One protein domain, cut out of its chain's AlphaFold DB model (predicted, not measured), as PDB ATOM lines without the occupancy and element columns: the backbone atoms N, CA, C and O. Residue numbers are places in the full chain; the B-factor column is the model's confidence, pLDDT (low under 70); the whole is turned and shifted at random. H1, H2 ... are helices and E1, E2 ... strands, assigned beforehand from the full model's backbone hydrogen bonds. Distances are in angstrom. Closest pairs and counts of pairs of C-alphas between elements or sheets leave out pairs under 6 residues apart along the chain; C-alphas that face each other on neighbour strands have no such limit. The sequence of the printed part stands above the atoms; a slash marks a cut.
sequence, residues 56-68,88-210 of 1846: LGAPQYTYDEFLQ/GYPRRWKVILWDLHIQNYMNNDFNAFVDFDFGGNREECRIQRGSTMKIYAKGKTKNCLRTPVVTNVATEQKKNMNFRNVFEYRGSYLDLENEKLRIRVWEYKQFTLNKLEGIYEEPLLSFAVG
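This is residues 56 to 68 and 88 to 210 of the 1846 residues of the protein "Double C2-like domain-containing protein" of Plasmodium falciparum (isolate 3D7) (UniProt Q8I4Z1). Picture two lobes: a larger body built of two sheets, and a small lobe at one end in which the hairpin E4 and E5, strand E1 and helix H1 sit together. In the body, the twisted sheet E6 E3 E9 E10 has beside it the sheet E7 E2 E8, whose long strand E2 bends, and the short helices H2 and H3 sit together at one corner; the two sheets come close at few places. The printed part has 136 residues, in the order E1 H1 E2 E3 E4 E5 E6 E7 E8 H2 E9 E10 H3, class mixed, helices and strands. The sheets E6 E3 E9 E10 and E7 E2 E8 are antiparallel and E1 E4 E5 is mixed. The whole is loose, with a radius of gyration of the C-alphas of 17.7 A, and flat, spanning 49 by 42 by 22 A.

Begin at E1, residues 60 to 62, parallel to E4, residues 123 to 129; look for N 61 and O 126, 2.9 A apart. H1, residues 63 to 68, is on this sheet, with the C-alphas of Tyr 63 and Ile 127 closest to each other at 5.8 A. E2, residues 91 to 104, bends by 57 degrees at residue 99: its residues 91 to 97 pair with E8, residues 165 to 171, N 93 to O 169 at 2.8 A, and its residues 101 to 103 with E7, residues 158 to 160, N 159 to O 102 at 2.8 A. E3, residues 112 to 118, is near E2, and is antiparallel to E6, residues 143 to 146, N 116 to O 145 at 2.8 A. E4 forms a hairpin with E5, residues 132 to 138, N 125 to O 136 at 2.8 A. E9, residues 180 to 187, is antiparallel to E3, N 117 to O 182 at 2.8 A, and forms a hairpin with E10, residues 195 to 203, N 183 to O 200 at 2.8 A. H2, residues 173 to 178, and H3, residues 204 to 209, touch at Leu 176 and Leu 205, their closest C-alphas, 4.8 A apart, at a steep tilt of 55 degrees, opposite ways; each only grazes the sheet E6 E3 E9 E10. In H1, H2 and H3 every O i to N i+4 pair is within hydrogen-bond range. E4 and E9 are apart.

Find C-alpha 60 at (-37.420, -34.881, 96.413), where E1 begins. E2 runs 37.0 A from C-alpha 91 at (-25.561, -35.872, 65.717) to C-alpha 104. E10 measures 24.7 A, E9 22.6 A and E3 19.6 A, and H3 ends at C-alpha 209, (-20.649, -49.214, 71.409).

Gly 130 and Gln 157 have the two C-alphas farthest apart, 50.5 A. Residues 69 to 87 are not printed; C-alphas 68 and 88 are 22.5 A apart across this cut. The link E6 to E7 is long. Find pLDDT under 70 at residues 56 to 58, 137 and 141; the mean of the printed part is 84.6.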
ATOM      1  N   LEU A  56     -40.669 -45.279  92.530       47.56
ATOM      2  CA  LEU A  56     -40.549 -44.404  91.352       47.56
ATOM      3  C   LEU A  56     -39.221 -43.629  91.324       47.56
ATOM      4  O   LEU A  56     -38.917 -42.987  90.320       47.56
ATOM      5  N   GLY A  57     -38.422 -43.675  92.398       50.85
ATOM      6  CA  GLY A  57     -37.082 -43.083  92.465       50.85
ATOM      7  C   GLY A  57     -37.046 -41.563  92.289       50.85
ATOM      8  O   GLY A  57     -35.971 -41.000  92.098       50.85
ATOM      9  N   ALA A  58     -38.205 -40.900  92.326       62.54
ATOM     10  CA  ALA A  58     -38.353 -39.483  92.038       62.54
ATOM     11  C   ALA A  58     -37.654 -38.648  93.129       62.54
ATOM     12  O   ALA A  58     -38.145 -38.630  94.272       62.54
ATOM     13  N   PRO A  59     -36.534 -37.955  92.820       71.69
ATOM     14  CA  PRO A  59     -35.826 -37.143  93.799       71.69
ATOM     15  C   PRO A  59     -36.752 -36.074  94.380       71.69
ATOM     16  O   PRO A  59     -37.527 -35.436  93.654       71.69
ATOM     17  N   GLN A  60     -36.678 -35.908  95.699       79.16
ATOM     18  CA  GLN A  60     -37.420 -34.881  96.413       79.16
ATOM     19  C   GLN A  60     -36.590 -33.598  96.481       79.16
ATOM     20  O   GLN A  60     -35.402 -33.642  96.788       79.16
ATOM     21  N   TYR A  61     -37.230 -32.467  96.198       78.92
ATOM     22  CA  TYR A  61     -36.639 -31.135  96.300       78.92
ATOM     23  C   TYR A  61     -37.612 -30.197  97.017       78.92
ATOM     24  O   TYR A  61     -38.834 -30.298  96.851       78.92
ATOM     25  N   THR A  62     -37.091 -29.211  97.737       81.96
ATOM     26  CA  THR A  62     -37.861 -27.991  97.997       81.96
ATOM     27  C   THR A  62     -38.089 -27.233  96.684       81.96
ATOM     28  O   THR A  62     -37.382 -27.425  95.689       81.96
ATOM     29  N   TYR A  63     -39.099 -26.362  96.645       79.01
ATOM     30  CA  TYR A  63     -39.399 -25.596  95.434       79.01
ATOM     31  C   TYR A  63     -38.217 -24.736  94.945       79.01
ATOM     32  O   TYR A  63     -37.968 -24.672  93.739       79.01
ATOM     33  N   ASP A  64     -37.453 -24.139  95.862       81.44
ATOM     34  CA  ASP A  64     -36.313 -23.288  95.512       81.44
ATOM     35  C   ASP A  64     -35.087 -24.094  95.060       81.44
ATOM     36  O   ASP A  64     -34.437 -23.709  94.086       81.44
ATOM     37  N   GLU A  65     -34.811 -25.254  95.667       81.67
ATOM     38  CA  GLU A  65     -33.792 -26.191  95.164       81.67
ATOM     39  C   GLU A  65     -34.127 -26.664  93.747       81.67
ATOM     40  O   GLU A  65     -33.258 -26.670  92.877       81.67
ATOM     41  N   PHE A  66     -35.392 -26.993  93.468       79.01
ATOM     42  CA  PHE A  66     -35.809 -27.372  92.117       79.01
ATOM     43  C   PHE A  66     -35.588 -26.236  91.106       79.01
ATOM     44  O   PHE A  66     -35.097 -26.475  90.000       79.01
ATOM     45  N   LEU A  67     -35.881 -24.985  91.483       79.57
ATOM     46  CA  LEU A  67     -35.588 -23.813  90.651       79.57
ATOM     47  C   LEU A  67     -34.082 -23.579  90.443       79.57
ATOM     48  O   LEU A  67     -33.706 -23.054  89.393       79.57
ATOM     49  N   GLN A  68     -33.222 -23.949  91.397       79.32
ATOM     50  CA  GLN A  68     -31.766 -23.932  91.212       79.32
ATOM     51  C   GLN A  68     -31.312 -25.050  90.264       79.32
ATOM     52  O   GLN A  68     -30.590 -24.776  89.309       79.32
ATOM     53  N   GLY A  88     -20.452 -31.402  72.170       80.73
ATOM     54  CA  GLY A  88     -21.820 -30.877  72.240       80.73
ATOM     55  C   GLY A  88     -22.575 -30.807  70.905       80.73
ATOM     56  O   GLY A  88     -23.781 -30.567  70.905       80.73
ATOM     57  N   TYR A  89     -21.917 -31.019  69.758       83.54
ATOM     58  CA  TYR A  89     -22.577 -30.963  68.446       83.54
ATOM     59  C   TYR A  89     -23.654 -32.059  68.303       83.54
ATOM     60  O   TYR A  89     -23.316 -33.246  68.393       83.54
ATOM     61  N   PRO A  90     -24.933 -31.715  68.036       84.67
ATOM     62  CA  PRO A  90     -25.996 -32.704  67.871       84.67
ATOM     63  C   PRO A  90     -25.799 -33.561  66.615       84.67
ATOM     64  O   PRO A  90     -25.727 -33.049  65.498       84.67
ATOM     65  N   ARG A  91     -25.768 -34.884  66.788       89.39
ATOM     66  CA  ARG A  91     -25.561 -35.872  65.717       89.39
ATOM     67  C   ARG A  91     -26.843 -36.651  65.440       89.39
ATOM     68  O   ARG A  91     -27.758 -36.692  66.264       89.39
ATOM     69  N   ARG A  92     -26.917 -37.265  64.257       91.82
ATOM     70  CA  ARG A  92     -28.013 -38.163  63.854       91.82
ATOM     71  C   ARG A  92     -27.571 -39.607  64.052       91.82
ATOM     72  O   ARG A  92     -26.463 -39.960  63.663       91.82
ATOM     73  N   TRP A  93     -28.458 -40.443  64.566       92.01
ATOM     74  CA  TRP A  93     -28.201 -41.850  64.854       92.01
ATOM     75  C   TRP A  93     -29.316 -42.682  64.229       92.01
ATOM     76  O   TRP A  93     -30.488 -42.442  64.518       92.01
ATOM     77  N   LYS A  94     -28.977 -43.636  63.356       90.05
ATOM     78  CA  LYS A  94     -29.955 -44.587  62.818       90.05
ATOM     79  C   LYS A  94     -30.262 -45.603  63.908       90.05
ATOM     80  O   LYS A  94     -29.342 -46.258  64.400       90.05
ATOM     81  N   VAL A  95     -31.540 -45.726  64.254       90.70
ATOM     82  CA  VAL A  95     -32.030 -46.681  65.245       90.70
ATOM     83  C   VAL A  95     -33.002 -47.648  64.578       90.70
ATOM     84  O   VAL A  95     -33.934 -47.228  63.893       90.70
ATOM     85  N   ILE A  96     -32.769 -48.947  64.757       88.31
ATOM     86  CA  ILE A  96     -33.647 -50.028  64.285       88.31
ATOM     87  C   ILE A  96     -33.841 -50.960  65.478       88.31
ATOM     88  O   ILE A  96     -32.859 -51.493  65.984       88.31
ATOM     89  N   LEU A  97     -35.078 -51.162  65.923       90.66
ATOM     90  CA  LEU A  97     -35.439 -52.103  66.986       90.66
ATOM     91  C   LEU A  97     -36.305 -53.213  66.380       90.66
ATOM     92  O   LEU A  97     -37.312 -52.912  65.742       90.66
ATOM     93  N   TRP A  98     -35.919 -54.479  66.543       88.64
ATOM     94  CA  TRP A  98     -36.646 -55.645  66.025       88.64
ATOM     95  C   TRP A  98     -36.412 -56.904  66.879       88.64
ATOM     96  O   TRP A  98     -35.698 -56.863  67.879       88.64
ATOM     97  N   ASP A  99     -37.022 -58.027  66.481       83.23
ATOM     98  CA  ASP A  99     -36.832 -59.356  67.097       83.23
ATOM     99  C   ASP A  99     -37.204 -59.424  68.594       83.23
ATOM    100  O   ASP A  99     -36.645 -60.204  69.367       83.23
ATOM    101  N   LEU A 100     -38.153 -58.582  69.020       90.91
ATOM    102  CA  LEU A 100     -38.525 -58.446  70.423       90.91
ATOM    103  C   LEU A 100     -39.285 -59.674  70.941       90.91
ATOM    104  O   LEU A 100     -40.410 -59.948  70.525       90.91
ATOM    105  N   HIS A 101     -38.701 -60.348  71.924       91.63
ATOM    106  CA  HIS A 101     -39.304 -61.453  72.656       91.63
ATOM    107  C   HIS A 101     -39.305 -61.189  74.162       91.63
ATOM    108  O   HIS A 101     -38.359 -60.612  74.698       91.63
ATOM    109  N   ILE A 102     -40.321 -61.705  74.848       93.37
ATOM    110  CA  ILE A 102     -40.445 -61.711  76.306       93.37
ATOM    111  C   ILE A 102     -40.425 -63.148  76.837       93.37
ATOM    112  O   ILE A 102     -40.955 -64.056  76.202       93.37
ATOM    113  N   GLN A 103     -39.822 -63.359  78.003       91.18
ATOM    114  CA  GLN A 103     -39.877 -64.615  78.749       91.18
ATOM    115  C   GLN A 103     -40.247 -64.329  80.205       91.18
ATOM    116  O   GLN A 103     -39.621 -63.480  80.847       91.18
ATOM    117  N   ASN A 104     -41.264 -65.014  80.720       91.91
ATOM    118  CA  ASN A 104     -41.723 -64.882  82.102       91.91
ATOM    119  C   ASN A 104     -40.911 -65.803  83.034       91.91
ATOM    120  O   ASN A 104     -40.629 -66.943  82.675       91.91
ATOM    121  N   TYR A 105     -40.546 -65.313  84.221       88.59
ATOM    122  CA  TYR A 105     -39.832 -66.076  85.262       88.59
ATOM    123  C   TYR A 105     -40.639 -66.218  86.566       88.59
ATOM    124  O   TYR A 105     -40.135 -66.767  87.540       88.59
ATOM    125  N   MET A 106     -41.874 -65.714  86.596       85.39
ATOM    126  CA  MET A 106     -42.788 -65.819  87.732       85.39
ATOM    127  C   MET A 106     -43.928 -66.777  87.399       85.39
ATOM    128  O   MET A 106     -44.417 -66.783  86.272       85.39
ATOM    129  N   ASN A 107     -44.416 -67.503  88.408       81.39
ATOM    130  CA  ASN A 107     -45.466 -68.521  88.270       81.39
ATOM    131  C   ASN A 107     -46.850 -67.985  87.851       81.39
ATOM    132  O   ASN A 107     -47.789 -68.766  87.733       81.39
ATOM    133  N   ASN A 108     -46.996 -66.673  87.654       85.29
ATOM    134  CA  ASN A 108     -48.222 -66.041  87.197       85.29
ATOM    135  C   ASN A 108     -48.109 -65.548  85.746       85.29
ATOM    136  O   ASN A 108     -47.306 -64.668  85.412       85.29
ATOM    137  N   ASP A 109     -48.978 -66.090  84.902       85.17
ATOM    138  CA  ASP A 109     -49.223 -65.605  83.550       85.17
ATOM    139  C   ASP A 109     -49.812 -64.191  83.592       85.17
ATOM    140  O   ASP A 109     -50.551 -63.822  84.506       85.17
ATOM    141  N   PHE A 110     -49.470 -63.378  82.595       87.34
ATOM    142  CA  PHE A 110     -49.970 -62.011  82.487       87.34
ATOM    143  C   PHE A 110     -50.010 -61.534  81.037       87.34
ATOM    144  O   PHE A 110     -49.314 -62.066  80.168       87.34
ATOM    145  N   ASN A 111     -50.820 -60.507  80.792       91.12
ATOM    146  CA  ASN A 111     -50.851 -59.785  79.526       91.12
ATOM    147  C   ASN A 111     -49.814 -58.658  79.594       91.12
ATOM    148  O   ASN A 111     -49.847 -57.868  80.533       91.12
ATOM    149  N   ALA A 112     -48.897 -58.578  78.633       91.81
ATOM    150  CA  ALA A 112     -47.733 -57.697  78.694       91.81
ATOM    151  C   ALA A 112     -47.650 -56.742  77.497       91.81
ATOM    152  O   ALA A 112     -47.796 -57.168  76.352       91.81
ATOM    153  N   PHE A 113     -47.313 -55.475  77.741       93.95
ATOM    154  CA  PHE A 113     -46.741 -54.587  76.719       93.95
ATOM    155  C   PHE A 113     -45.477 -53.908  77.254       93.95
ATOM    156  O   PHE A 113     -45.219 -53.903  78.460       93.95
ATOM    157  N   VAL A 114     -44.670 -53.361  76.347       94.39
ATOM    158  CA  VAL A 114     -43.394 -52.722  76.672       94.39
ATOM    159  C   VAL A 114     -43.349 -51.315  76.090       94.39
ATOM    160  O   VAL A 114     -43.648 -51.117  74.913       94.39
ATOM    161  N   ASP A 115     -42.939 -50.352  76.912       92.97
ATOM    162  CA  ASP A 115     -42.591 -49.000  76.478       92.97
ATOM    163  C   ASP A 115     -41.065 -48.843  76.449       92.97
ATOM    164  O   ASP A 115     -40.393 -49.110  77.447       92.97
ATOM    165  N   PHE A 116     -40.527 -48.373  75.324       93.01
ATOM    166  CA  PHE A 116     -39.124 -48.013  75.132       93.01
ATOM    167  C   PHE A 116     -39.005 -46.491  74.975       93.01
ATOM    168  O   PHE A 116     -39.434 -45.939  73.960       93.01
ATOM    169  N   ASP A 117     -38.383 -45.817  75.940       90.09
ATOM    170  CA  ASP A 117     -38.038 -44.397  75.846       90.09
ATOM    171  C   ASP A 117     -36.568 -44.265  75.433       90.09
ATOM    172  O   ASP A 117     -35.660 -44.504  76.236       90.09
ATOM    173  N   PHE A 118     -36.319 -43.867  74.187       89.69
ATOM    174  CA  PHE A 118     -34.973 -43.629  73.672       89.69
ATOM    175  C   PHE A 118     -34.510 -42.207  73.986       89.69
ATOM    176  O   PHE A 118     -34.724 -41.269  73.206       89.69
ATOM    177  N   GLY A 119     -33.847 -42.076  75.132       84.89
ATOM    178  CA  GLY A 119     -33.284 -40.831  75.624       84.89
ATOM    179  C   GLY A 119     -34.319 -39.886  76.225       84.89
ATOM    180  O   GLY A 119     -35.419 -40.260  76.646       84.89
ATOM    181  N   GLY A 120     -33.942 -38.618  76.273       76.27
ATOM    182  CA  GLY A 120     -34.639 -37.578  77.003       76.27
ATOM    183  C   GLY A 120     -34.321 -37.618  78.495       76.27
ATOM    184  O   GLY A 120     -34.371 -38.667  79.145       76.27
ATOM    185  N   ASN A 121     -34.042 -36.441  79.045       71.54
ATOM    186  CA  ASN A 121     -33.763 -36.203  80.458       71.54
ATOM    187  C   ASN A 121     -35.040 -35.956  81.286       71.54
ATOM    188  O   ASN A 121     -34.981 -35.244  82.287       71.54
ATOM    189  N   ARG A 122     -36.202 -36.483  80.855       71.49
ATOM    190  CA  ARG A 122     -37.421 -36.411  81.671       71.49
ATOM    191  C   ARG A 122     -37.232 -37.246  82.931       71.49
ATOM    192  O   ARG A 122     -37.182 -38.469  82.851       71.49
ATOM    193  N   GLU A 123     -37.214 -36.566  84.064       70.12
ATOM    194  CA  GLU A 123     -37.231 -37.162  85.396       70.12
ATOM    195  C   GLU A 123     -38.392 -36.551  86.175       70.12
ATOM    196  O   GLU A 123     -38.636 -35.341  86.113       70.12
ATOM    197  N   GLU A 124     -39.120 -37.396  86.893       75.49
ATOM    198  CA  GLU A 124     -40.189 -36.960  87.784       75.49
ATOM    199  C   GLU A 124     -39.576 -36.618  89.143       75.49
ATOM    200  O   GLU A 124     -38.618 -37.239  89.593       75.49
ATOM    201  N   CYS A 125     -40.046 -35.534  89.744       77.13
ATOM    202  CA  CYS A 125     -39.455 -34.889  90.906       77.13
ATOM    203  C   CYS A 125     -40.578 -34.570  91.888       77.13
ATOM    204  O   CYS A 125     -41.575 -33.942  91.518       77.13
ATOM    205  N   ARG A 126     -40.415 -34.990  93.141       77.79
ATOM    206  CA  ARG A 126     -41.365 -34.684  94.213       77.79
ATOM    207  C   ARG A 126     -40.998 -33.318  94.777       77.79
ATOM    208  O   ARG A 126     -39.923 -33.151  95.337       77.79
ATOM    209  N   ILE A 127     -41.849 -32.319  94.573       79.56
ATOM    210  CA  ILE A 127     -41.584 -30.951  95.021       79.56
ATOM    211  C   ILE A 127     -42.486 -30.614  96.193       79.56
ATOM    212  O   ILE A 127     -43.714 -30.627  96.070       79.56
ATOM    213  N   GLN A 128     -41.870 -30.238  97.305       80.95
ATOM    214  CA  GLN A 128     -42.580 -29.682  98.444       80.95
ATOM    215  C   GLN A 128     -42.850 -28.187  98.205       80.95
ATOM    216  O   GLN A 128     -41.926 -27.379  98.072       80.95
ATOM    217  N   ARG A 129     -44.134 -27.818  98.127       75.83
ATOM    218  CA  ARG A 129     -44.627 -26.432  98.077       75.83
ATOM    219  C   ARG A 129     -45.550 -26.209  99.277       75.83
ATOM    220  O   ARG A 129     -46.697 -26.664  99.282       75.83
ATOM    221  N   GLY A 130     -45.033 -25.515 100.292       81.53
ATOM    222  CA  GLY A 130     -45.697 -25.372 101.589       81.53
ATOM    223  C   GLY A 130     -45.862 -26.729 102.278       81.53
ATOM    224  O   GLY A 130     -44.948 -27.553 102.265       81.53
ATOM    225  N   SER A 131     -47.051 -26.985 102.821       77.71
ATOM    226  CA  SER A 131     -47.441 -28.282 103.392       77.71
ATOM    227  C   SER A 131     -47.766 -29.361 102.346       77.71
ATOM    228  O   SER A 131     -47.987 -30.510 102.716       77.71
ATOM    229  N   THR A 132     -47.802 -29.032 101.046       77.40
ATOM    230  CA  THR A 132     -48.220 -29.975  99.991       77.40
ATOM    231  C   THR A 132     -47.050 -30.512  99.168       77.40
ATOM    232  O   THR A 132     -46.215 -29.755  98.667       77.40
ATOM    233  N   MET A 133     -47.025 -31.832  98.976       78.62
ATOM    234  CA  MET A 133     -46.142 -32.522  98.034       78.62
ATOM    235  C   MET A 133     -46.813 -32.560  96.654       78.62
ATOM    236  O   MET A 133     -47.968 -32.968  96.540       78.62
ATOM    237  N   LYS A 134     -46.114 -32.148  95.593       78.90
ATOM    238  CA  LYS A 134     -46.611 -32.218  94.207       78.90
ATOM    239  C   LYS A 134     -45.559 -32.823  93.288       78.90
ATOM    240  O   LYS A 134     -44.388 -32.459  93.359       78.90
ATOM    241  N   ILE A 135     -45.978 -33.722  92.402       74.86
ATOM    242  CA  ILE A 135     -45.094 -34.332  91.404       74.86
ATOM    243  C   ILE A 135     -44.994 -33.394  90.196       74.86
ATOM    244  O   ILE A 135     -46.000 -33.027  89.591       74.86
ATOM    245  N   TYR A 136     -43.769 -33.016  89.843       75.53
ATOM    246  CA  TYR A 136     -43.439 -32.256  88.639       75.53
ATOM    247  C   TYR A 136     -42.461 -33.060  87.778       75.53
ATOM    248  O   TYR A 136     -41.758 -33.927  88.281       75.53
ATOM    249  N   ALA A 137     -42.368 -32.753  86.486       68.29
ATOM    250  CA  ALA A 137     -41.345 -33.322  85.611       68.29
ATOM    251  C   ALA A 137     -40.329 -32.242  85.214       68.29
ATOM    252  O   ALA A 137     -40.719 -31.198  84.687       68.29
ATOM    253  N   LYS A 138     -39.033 -32.498  85.429       72.58
ATOM    254  CA  LYS A 138     -37.947 -31.736  84.786       72.58
ATOM    255  C   LYS A 138     -37.557 -32.417  83.474       72.58
ATOM    256  O   LYS A 138     -37.800 -33.606  83.302       72.58
ATOM    257  N   GLY A 139     -36.930 -31.675  82.562       71.72
ATOM    258  CA  GLY A 139     -36.418 -32.213  81.296       71.72
ATOM    259  C   GLY A 139     -37.486 -32.508  80.234       71.72
ATOM    260  O   GLY A 139     -38.596 -31.979  80.273       71.72
ATOM    261  N   LYS A 140     -37.121 -33.306  79.223       70.85
ATOM    262  CA  LYS A 140     -37.958 -33.627  78.052       70.85
ATOM    263  C   LYS A 140     -37.906 -35.117  77.727       70.85
ATOM    264  O   LYS A 140     -36.838 -35.717  77.761       70.85
ATOM    265  N   THR A 141     -39.039 -35.702  77.345       65.83
ATOM    266  CA  THR A 141     -39.088 -37.006  76.664       65.83
ATOM    267  C   THR A 141     -38.622 -36.865  75.216       65.83
ATOM    268  O   THR A 141     -38.888 -35.849  74.572       65.83
ATOM    269  N   LYS A 142     -37.925 -37.886  74.705       76.44
ATOM    270  CA  LYS A 142     -37.597 -38.034  73.279       76.44
ATOM    271  C   LYS A 142     -38.447 -39.158  72.668       76.44
ATOM    272  O   LYS A 142     -39.651 -39.188  72.902       76.44
ATOM    273  N   ASN A 143     -37.867 -40.036  71.849       83.52
ATOM    274  CA  ASN A 143     -38.621 -41.016  71.065       83.52
ATOM    275  C   ASN A 143     -39.168 -42.125  71.979       83.52
ATOM    276  O   ASN A 143     -38.415 -42.996  72.412       83.52
ATOM    277  N   CYS A 144     -40.468 -42.077  72.267       86.39
ATOM    278  CA  CYS A 144     -41.190 -43.088  73.037       86.39
ATOM    279  C   CYS A 144     -41.897 -44.057  72.082       86.39
ATOM    280  O   CYS A 144     -42.669 -43.630  71.223       86.39
ATOM    281  N   LEU A 145     -41.649 -45.355  72.238       90.84
ATOM    282  CA  LEU A 145     -42.225 -46.427  71.427       90.84
ATOM    283  C   LEU A 145     -42.972 -47.421  72.322       90.84
ATOM    284  O   LEU A 145     -42.419 -47.860  73.324       90.84
ATOM    285  N   ARG A 146     -44.189 -47.817  71.939       92.37
ATOM    286  CA  ARG A 146     -45.014 -48.804  72.657       92.37
ATOM    287  C   ARG A 146     -45.245 -50.042  71.796       92.37
ATOM    288  O   ARG A 146     -45.592 -49.913  70.622       92.37
ATOM    289  N   THR A 147     -45.084 -51.232  72.369       93.16
ATOM    290  CA  THR A 147     -45.411 -52.494  71.687       93.16
ATOM    291  C   THR A 147     -46.919 -52.762  71.672       93.16
ATOM    292  O   THR A 147     -47.642 -52.275  72.543       93.16
ATOM    293  N   PRO A 148     -47.408 -53.626  70.764       91.34
ATOM    294  CA  PRO A 148     -48.672 -54.326  70.959       91.34
ATOM    295  C   PRO A 148     -48.719 -55.062  72.306       91.34
ATOM    296  O   PRO A 148     -47.680 -55.421  72.872       91.34
ATOM    297  N   VAL A 149     -49.935 -55.314  72.793       90.31
ATOM    298  CA  VAL A 149     -50.176 -56.167  73.965       90.31
ATOM    299  C   VAL A 149     -50.056 -57.632  73.548       90.31
ATOM    300  O   VAL A 149     -50.745 -58.086  72.637       90.31
ATOM    301  N   VAL A 150     -49.211 -58.385  74.246       89.14
ATOM    302  CA  VAL A 150     -49.102 -59.841  74.135       89.14
ATOM    303  C   VAL A 150     -49.865 -60.469  75.293       89.14
ATOM    304  O   VAL A 150     -49.516 -60.261  76.453       89.14
ATOM    305  N   THR A 151     -50.905 -61.242  74.995       87.46
ATOM    306  CA  THR A 151     -51.696 -61.944  76.016       87.46
ATOM    307  C   THR A 151     -50.981 -63.189  76.536       87.46
ATOM    308  O   THR A 151     -50.126 -63.733  75.837       87.46
ATOM    309  N   ASN A 152     -51.338 -63.660  77.737       82.48
ATOM    310  CA  ASN A 152     -50.905 -64.929  78.345       82.48
ATOM    311  C   ASN A 152     -49.417 -65.262  78.101       82.48
ATOM    312  O   ASN A 152     -49.078 -66.142  77.297       82.48
ATOM    313  N   VAL A 153     -48.510 -64.510  78.732       84.67
ATOM    314  CA  VAL A 153     -47.070 -64.811  78.719       84.67
ATOM    315  C   VAL A 153     -46.766 -65.854  79.800       84.67
ATOM    316  O   VAL A 153     -46.535 -65.505  80.960       84.67
ATOM    317  N   ALA A 154     -46.788 -67.126  79.402       83.84
ATOM    318  CA  ALA A 154     -46.599 -68.270  80.289       83.84
ATOM    319  C   ALA A 154     -45.187 -68.371  80.885       83.84
ATOM    320  O   ALA A 154     -44.211 -67.878  80.307       83.84
ATOM    321  N   THR A 155     -45.089 -69.035  82.039       81.66
ATOM    322  CA  THR A 155     -43.829 -69.405  82.711       81.66
ATOM    323  C   THR A 155     -42.802 -70.020  81.760       81.66
ATOM    324  O   THR A 155     -43.116 -70.899  80.965       81.66
ATOM    325  N   GLU A 156     -41.564 -69.525  81.836       75.73
ATOM    326  CA  GLU A 156     -40.375 -69.949  81.075       75.73
ATOM    327  C   GLU A 156     -40.483 -69.914  79.535       75.73
ATOM    328  O   GLU A 156     -39.462 -70.002  78.848       75.73
ATOM    329  N   GLN A 157     -41.665 -69.682  78.961       80.41
ATOM    330  CA  GLN A 157     -41.883 -69.612  77.522       80.41
ATOM    331  C   GLN A 157     -41.348 -68.294  76.945       80.41
ATOM    332  O   GLN A 157     -41.767 -67.202  77.332       80.41
ATOM    333  N   LYS A 158     -40.456 -68.381  75.950       82.15
ATOM    334  CA  LYS A 158     -40.036 -67.226  75.142       82.15
ATOM    335  C   LYS A 158     -41.098 -66.933  74.074       82.15
ATOM    336  O   LYS A 158     -41.245 -67.696  73.122       82.15
ATOM    337  N   LYS A 159     -41.819 -65.820  74.213       88.05
ATOM    338  CA  LYS A 159     -42.920 -65.395  73.334       88.05
ATOM    339  C   LYS A 159     -42.527 -64.162  72.517       88.05
ATOM    340  O   LYS A 159     -41.999 -63.199  73.066       88.05
ATOM    341  N   ASN A 160     -42.761 -64.192  71.206       86.57
ATOM    342  CA  ASN A 160     -42.479 -63.069  70.305       86.57
ATOM    343  C   ASN A 160     -43.555 -61.978  70.458       86.57
ATOM    344  O   ASN A 160     -44.743 -62.294  70.519       86.57
ATOM    345  N   MET A 161     -43.147 -60.707  70.517       87.48
ATOM    346  CA  MET A 161     -44.051 -59.549  70.586       87.48
ATOM    347  C   MET A 161     -44.361 -58.939  69.210       87.48
ATOM    348  O   MET A 161     -45.132 -57.985  69.126       87.48
ATOM    349  N   ASN A 162     -43.759 -59.463  68.134       80.50
ATOM    350  CA  ASN A 162     -43.917 -59.017  66.744       80.50
ATOM    351  C   ASN A 162     -43.703 -57.502  66.550       80.50
ATOM    352  O   ASN A 162     -44.325 -56.873  65.696       80.50
ATOM    353  N   PHE A 163     -42.806 -56.909  67.344       84.80
ATOM    354  CA  PHE A 163     -42.512 -55.480  67.299       84.80
ATOM    355  C   PHE A 163     -41.295 -55.166  66.419       84.80
ATOM    356  O   PHE A 163     -40.251 -55.819  66.517       84.80
ATOM    357  N   ARG A 164     -41.425 -54.128  65.586       84.43
ATOM    358  CA  ARG A 164     -40.344 -53.554  64.781       84.43
ATOM    359  C   ARG A 164     -40.537 -52.044  64.645       84.43
ATOM    360  O   ARG A 164     -41.653 -51.592  64.402       84.43
ATOM    361  N   ASN A 165     -39.463 -51.267  64.762       87.68
ATOM    362  CA  ASN A 165     -39.487 -49.823  64.536       87.68
ATOM    363  C   ASN A 165     -38.144 -49.314  63.983       87.68
ATOM    364  O   ASN A 165     -37.090 -49.831  64.352       87.68
ATOM    365  N   VAL A 166     -38.187 -48.299  63.115       86.72
ATOM    366  CA  VAL A 166     -37.012 -47.657  62.503       86.72
ATOM    367  C   VAL A 166     -37.167 -46.144  62.594       86.72
ATOM    368  O   VAL A 166     -38.159 -45.601  62.113       86.72
ATOM    369  N   PHE A 167     -36.190 -45.454  63.187       88.66
ATOM    370  CA  PHE A 167     -36.218 -43.999  63.354       88.66
ATOM    371  C   PHE A 167     -34.806 -43.387  63.437       88.66
ATOM    372  O   PHE A 167     -33.806 -44.086  63.596       88.66
ATOM    373  N   GLU A 168     -34.714 -42.057  63.328       88.94
ATOM    374  CA  GLU A 168     -33.471 -41.310  63.566       88.94
ATOM    375  C   GLU A 168     -33.489 -40.654  64.957       88.94
ATOM    376  O   GLU A 168     -34.225 -39.689  65.189       88.94
ATOM    377  N   TYR A 169     -32.633 -41.114  65.870       91.22
ATOM    378  CA  TYR A 169     -32.365 -40.412  67.127       91.22
ATOM    379  C   TYR A 169     -31.451 -39.197  66.880       91.22
ATOM    380  O   TYR A 169     -30.559 -39.227  66.027       91.22
ATOM    381  N   ARG A 170     -31.672 -38.104  67.623       88.37
ATOM    382  CA  ARG A 170     -30.861 -36.877  67.566       88.37
ATOM    383  C   ARG A 170     -30.271 -36.579  68.943       88.37
ATOM    384  O   ARG A 170     -31.015 -36.383  69.906       88.37
ATOM    385  N   GLY A 171     -28.944 -36.529  69.009       87.95
ATOM    386  CA  GLY A 171     -28.210 -36.201  70.228       87.95
ATOM    387  C   GLY A 171     -26.701 -36.095  70.019       87.95
ATOM    388  O   GLY A 171     -26.151 -36.663  69.070       87.95
ATOM    389  N   SER A 172     -26.052 -35.316  70.880       89.64
ATOM    390  CA  SER A 172     -24.596 -35.141  70.948       89.64
ATOM    391  C   SER A 172     -23.884 -36.377  71.534       89.64
ATOM    392  O   SER A 172     -24.542 -37.333  71.948       89.64
ATOM    393  N   TYR A 173     -22.543 -36.396  71.587       88.14
ATOM    394  CA  TYR A 173     -21.835 -37.490  72.275       88.14
ATOM    395  C   TYR A 173     -22.018 -37.424  73.802       88.14
ATOM    396  O   TYR A 173     -22.111 -38.473  74.433       88.14
ATOM    397  N   LEU A 174     -22.150 -36.218  74.373       84.01
ATOM    398  CA  LEU A 174     -22.529 -36.019  75.779       84.01
ATOM    399  C   LEU A 174     -23.957 -36.523  76.046       84.01
ATOM    400  O   LEU A 174     -24.195 -37.188  77.049       84.01
ATOM    401  N   ASP A 175     -24.894 -36.304  75.116       87.06
ATOM    402  CA  ASP A 175     -26.268 -36.812  75.244       87.06
ATOM    403  C   ASP A 175     -26.300 -38.348  75.271       87.06
ATOM    404  O   ASP A 175     -27.184 -38.923  75.890       87.06
ATOM    405  N   LEU A 176     -25.368 -39.033  74.595       88.16
ATOM    406  CA  LEU A 176     -25.282 -40.499  74.638       88.16
ATOM    407  C   LEU A 176     -24.746 -41.021  75.981       88.16
ATOM    408  O   LEU A 176     -25.147 -42.101  76.411       88.16
ATOM    409  N   GLU A 177     -23.837 -40.283  76.621       83.88
ATOM    410  CA  GLU A 177     -23.323 -40.605  77.960       83.88
ATOM    411  C   GLU A 177     -24.379 -40.349  79.045       83.88
ATOM    412  O   GLU A 177     -24.544 -41.171  79.946       83.88
ATOM    413  N   ASN A 178     -25.123 -39.245  78.924       83.85
ATOM    414  CA  ASN A 178     -26.023 -38.758  79.968       83.85
ATOM    415  C   ASN A 178     -27.479 -39.239  79.814       83.85
ATOM    416  O   ASN A 178     -28.163 -39.461  80.813       83.85
ATOM    417  N   GLU A 179     -27.989 -39.411  78.590       88.85
ATOM    418  CA  GLU A 179     -29.348 -39.914  78.359       88.85
ATOM    419  C   GLU A 179     -29.380 -41.447  78.265       88.85
ATOM    420  O   GLU A 179     -28.460 -42.090  77.758       88.85
ATOM    421  N   LYS A 180     -30.479 -42.049  78.730       89.24
ATOM    422  CA  LYS A 180     -30.642 -43.507  78.840       89.24
ATOM    423  C   LYS A 180     -31.706 -44.046  77.888       89.24
ATOM    424  O   LYS A 180     -32.682 -43.356  77.588       89.24
ATOM    425  N   LEU A 181     -31.570 -45.308  77.489       92.19
ATOM    426  CA  LEU A 181     -32.713 -46.117  77.070       92.19
ATOM    427  C   LEU A 181     -33.430 -46.602  78.333       92.19
ATOM    428  O   LEU A 181     -32.826 -47.306  79.143       92.19
ATOM    429  N   ARG A 182     -34.705 -46.240  78.499       90.13
ATOM    430  CA  ARG A 182     -35.563 -46.772  79.570       90.13
ATOM    431  C   ARG A 182     -36.571 -47.744  78.973       90.13
ATOM    432  O   ARG A 182     -37.294 -47.387  78.047       90.13
ATOM    433  N   ILE A 183     -36.622 -48.960  79.504       93.20
ATOM    434  CA  ILE A 183     -37.535 -50.022  79.077       93.20
ATOM    435  C   ILE A 183     -38.475 -50.330  80.241       93.20
ATOM    436  O   ILE A 183     -38.021 -50.728  81.313       93.20
ATOM    437  N   ARG A 184     -39.782 -50.144  80.039       91.90
ATOM    438  CA  ARG A 184     -40.828 -50.385  81.045       91.90
ATOM    439  C   ARG A 184     -41.734 -51.515  80.581       91.90
ATOM    440  O   ARG A 184     -42.362 -51.390  79.533       91.90
ATOM    441  N   VAL A 185     -41.817 -52.592  81.355       93.88
ATOM    442  CA  VAL A 185     -42.760 -53.695  81.107       93.88
ATOM    443  C   VAL A 185     -43.999 -53.485  81.965       93.88
ATOM    444  O   VAL A 185     -43.897 -53.346  83.185       93.88
ATOM    445  N   TRP A 186     -45.163 -53.495  81.326       94.04
ATOM    446  CA  TRP A 186     -46.459 -53.261  81.952       94.04
ATOM    447  C   TRP A 186     -47.339 -54.509  81.882       94.04
ATOM    448  O   TRP A 186     -47.451 -55.137  80.830       94.04
ATOM    449  N   GLU A 187     -48.013 -54.827  82.987       91.71
ATOM    450  CA  GLU A 187     -49.188 -55.693  83.008       91.71
ATOM    451  C   GLU A 187     -50.382 -54.916  82.435       91.71
ATOM    452  O   GLU A 187     -50.834 -53.922  83.014       91.71
ATOM    453  N   TYR A 188     -50.885 -55.376  81.290       92.33
ATOM    454  CA  TYR A 188     -52.083 -54.846  80.652       92.33
ATOM    455  C   TYR A 188     -53.343 -55.295  81.391       92.33
ATOM    456  O   TYR A 188     -53.578 -56.498  81.547       92.33
ATOM    457  N   LYS A 189     -54.194 -54.336  81.761       89.69
ATOM    458  CA  LYS A 189     -55.525 -54.587  82.319       89.69
ATOM    459  C   LYS A 189     -56.569 -53.818  81.524       89.69
ATOM    460  O   LYS A 189     -56.419 -52.634  81.258       89.69
ATOM    461  N   GLN A 190     -57.639 -54.510  81.141       83.85
ATOM    462  CA  GLN A 190     -58.675 -53.949  80.271       83.85
ATOM    463  C   GLN A 190     -59.612 -52.975  81.006       83.85
ATOM    464  O   GLN A 190     -60.038 -51.985  80.422       83.85
ATOM    465  N   PHE A 191     -59.918 -53.250  82.280       87.38
ATOM    466  CA  PHE A 191     -60.912 -52.509  83.077       87.38
ATOM    467  C   PHE A 191     -60.319 -51.752  84.278       87.38
ATOM    468  O   PHE A 191     -61.052 -51.139  85.046       87.38
ATOM    469  N   THR A 192     -59.002 -51.810  84.475       87.16
ATOM    470  CA  THR A 192     -58.295 -51.123  85.569       87.16
ATOM    471  C   THR A 192     -56.999 -50.515  85.041       87.16
ATOM    472  O   THR A 192     -56.594 -50.798  83.914       87.16
ATOM    473  N   LEU A 193     -56.341 -49.669  85.836       85.80
ATOM    474  CA  LEU A 193     -55.049 -49.099  85.457       85.80
ATOM    475  C   LEU A 193     -54.007 -50.204  85.210       85.80
ATOM    476  O   LEU A 193     -53.883 -51.154  85.988       85.80
ATOM    477  N   ASN A 194     -53.235 -50.053  84.132       90.87
ATOM    478  CA  ASN A 194     -52.101 -50.925  83.830       90.87
ATOM    479  C   ASN A 194     -51.062 -50.839  84.954       90.87
ATOM    480  O   ASN A 194     -50.759 -49.748  85.442       90.87
ATOM    481  N   LYS A 195     -50.479 -51.976  85.337       88.81
ATOM    482  CA  LYS A 195     -49.517 -52.047  86.444       88.81
ATOM    483  C   LYS A 195     -48.091 -52.133  85.913       88.81
ATOM    484  O   LYS A 195     -47.806 -52.929  85.023       88.81
ATOM    485  N   LEU A 196     -47.185 -51.321  86.453       88.84
ATOM    486  CA  LEU A 196     -45.768 -51.380  86.099       88.84
ATOM    487  C   LEU A 196     -45.132 -52.608  86.762       88.84
ATOM    488  O   LEU A 196     -45.136 -52.733  87.984       88.84
ATOM    489  N   GLU A 197     -44.601 -53.525  85.956       88.58
ATOM    490  CA  GLU A 197     -44.053 -54.803  86.429       88.58
ATOM    491  C   GLU A 197     -42.524 -54.807  86.518       88.58
ATOM    492  O   GLU A 197     -41.960 -55.610  87.262       88.58
ATOM    493  N   GLY A 198     -41.843 -53.918  85.792       88.74
ATOM    494  CA  GLY A 198     -40.398 -53.732  85.905       88.74
ATOM    495  C   GLY A 198     -39.861 -52.621  85.006       88.74
ATOM    496  O   GLY A 198     -40.424 -52.334  83.947       88.74
ATOM    497  N   ILE A 199     -38.743 -52.028  85.427       88.94
ATOM    498  CA  ILE A 199     -37.989 -51.009  84.686       88.94
ATOM    499  C   ILE A 199     -36.557 -51.517  84.465       88.94
ATOM    500  O   ILE A 199     -35.963 -52.134  85.352       88.94
ATOM    501  N   TYR A 200     -35.999 -51.244  83.290       91.85
ATOM    502  CA  TYR A 200     -34.574 -51.360  82.992       91.85
ATOM    503  C   TYR A 200     -34.074 -50.035  82.409       91.85
ATOM    504  O   TYR A 200     -34.728 -49.471  81.534       91.85
ATOM    505  N   GLU A 201     -32.920 -49.551  82.870       89.75
ATOM    506  CA  GLU A 201     -32.281 -48.344  82.342       89.75
ATOM    507  C   GLU A 201     -30.793 -48.577  82.078       89.75
ATOM    508  O   GLU A 201     -30.094 -49.123  82.931       89.75
ATOM    509  N   GLU A 202     -30.293 -48.091  80.943       90.32
ATOM    510  CA  GLU A 202     -28.861 -48.075  80.629       90.32
ATOM    511  C   GLU A 202     -28.534 -46.875  79.704       90.32
ATOM    512  O   GLU A 202     -29.376 -46.527  78.867       90.32
ATOM    513  N   PRO A 203     -27.376 -46.190  79.846       92.14
ATOM    514  CA  PRO A 203     -26.993 -45.067  78.978       92.14
ATOM    515  C   PRO A 203     -27.017 -45.421  77.489       92.14
ATOM    516  O   PRO A 203     -26.565 -46.494  77.106       92.14
ATOM    517  N   LEU A 204     -27.468 -44.513  76.617       92.04
ATOM    518  CA  LEU A 204     -27.544 -44.767  75.168       92.04
ATOM    519  C   LEU A 204     -26.182 -45.134  74.550       92.04
ATOM    520  O   LEU A 204     -26.124 -45.882  73.570       92.04
ATOM    521  N   LEU A 205     -25.083 -44.657  75.144       89.38
ATOM    522  CA  LEU A 205     -23.722 -45.028  74.769       89.38
ATOM    523  C   LEU A 205     -23.460 -46.543  74.846       89.38
ATOM    524  O   LEU A 205     -22.726 -47.058  73.997       89.38
ATOM    525  N   SER A 206     -24.053 -47.265  75.808       88.52
ATOM    526  CA  SER A 206     -23.856 -48.718  75.942       88.52
ATOM    527  C   SER A 206     -24.296 -49.441  74.671       88.52
ATOM    528  O   SER A 206     -23.555 -50.267  74.143       88.52
ATOM    529  N   PHE A 207     -25.443 -49.052  74.109       89.66
ATOM    530  CA  PHE A 207     -25.989 -49.618  72.880       89.66
ATOM    531  C   PHE A 207     -25.219 -49.154  71.641       89.66
ATOM    532  O   PHE A 207     -25.022 -49.952  70.729       89.66
ATOM    533  N   ALA A 208     -24.728 -47.909  71.617       87.28
ATOM    534  CA  ALA A 208     -23.950 -47.358  70.500       87.28
ATOM    535  C   ALA A 208     -22.545 -47.981  70.338       87.28
ATOM    536  O   ALA A 208     -21.982 -47.970  69.242       87.28
ATOM    537  N   VAL A 209     -21.962 -48.524  71.413       83.31
ATOM    538  CA  VAL A 209     -20.649 -49.214  71.409       83.31
ATOM    539  C   VAL A 209     -20.800 -50.737  71.567       83.31
ATOM    540  O   VAL A 209     -19.893 -51.502  71.222       83.31
ATOM    541  N   GLY A 210     -21.946 -51.188  72.073       82.72
ATOM    542  CA  GLY A 210     -22.252 -52.573  72.408       82.72
ATOM    543  C   GLY A 210     -22.582 -53.468  71.217       82.72
ATOM    544  O   GLY A 210     -22.123 -53.273  70.088       82.72
TER     545      GLY A 210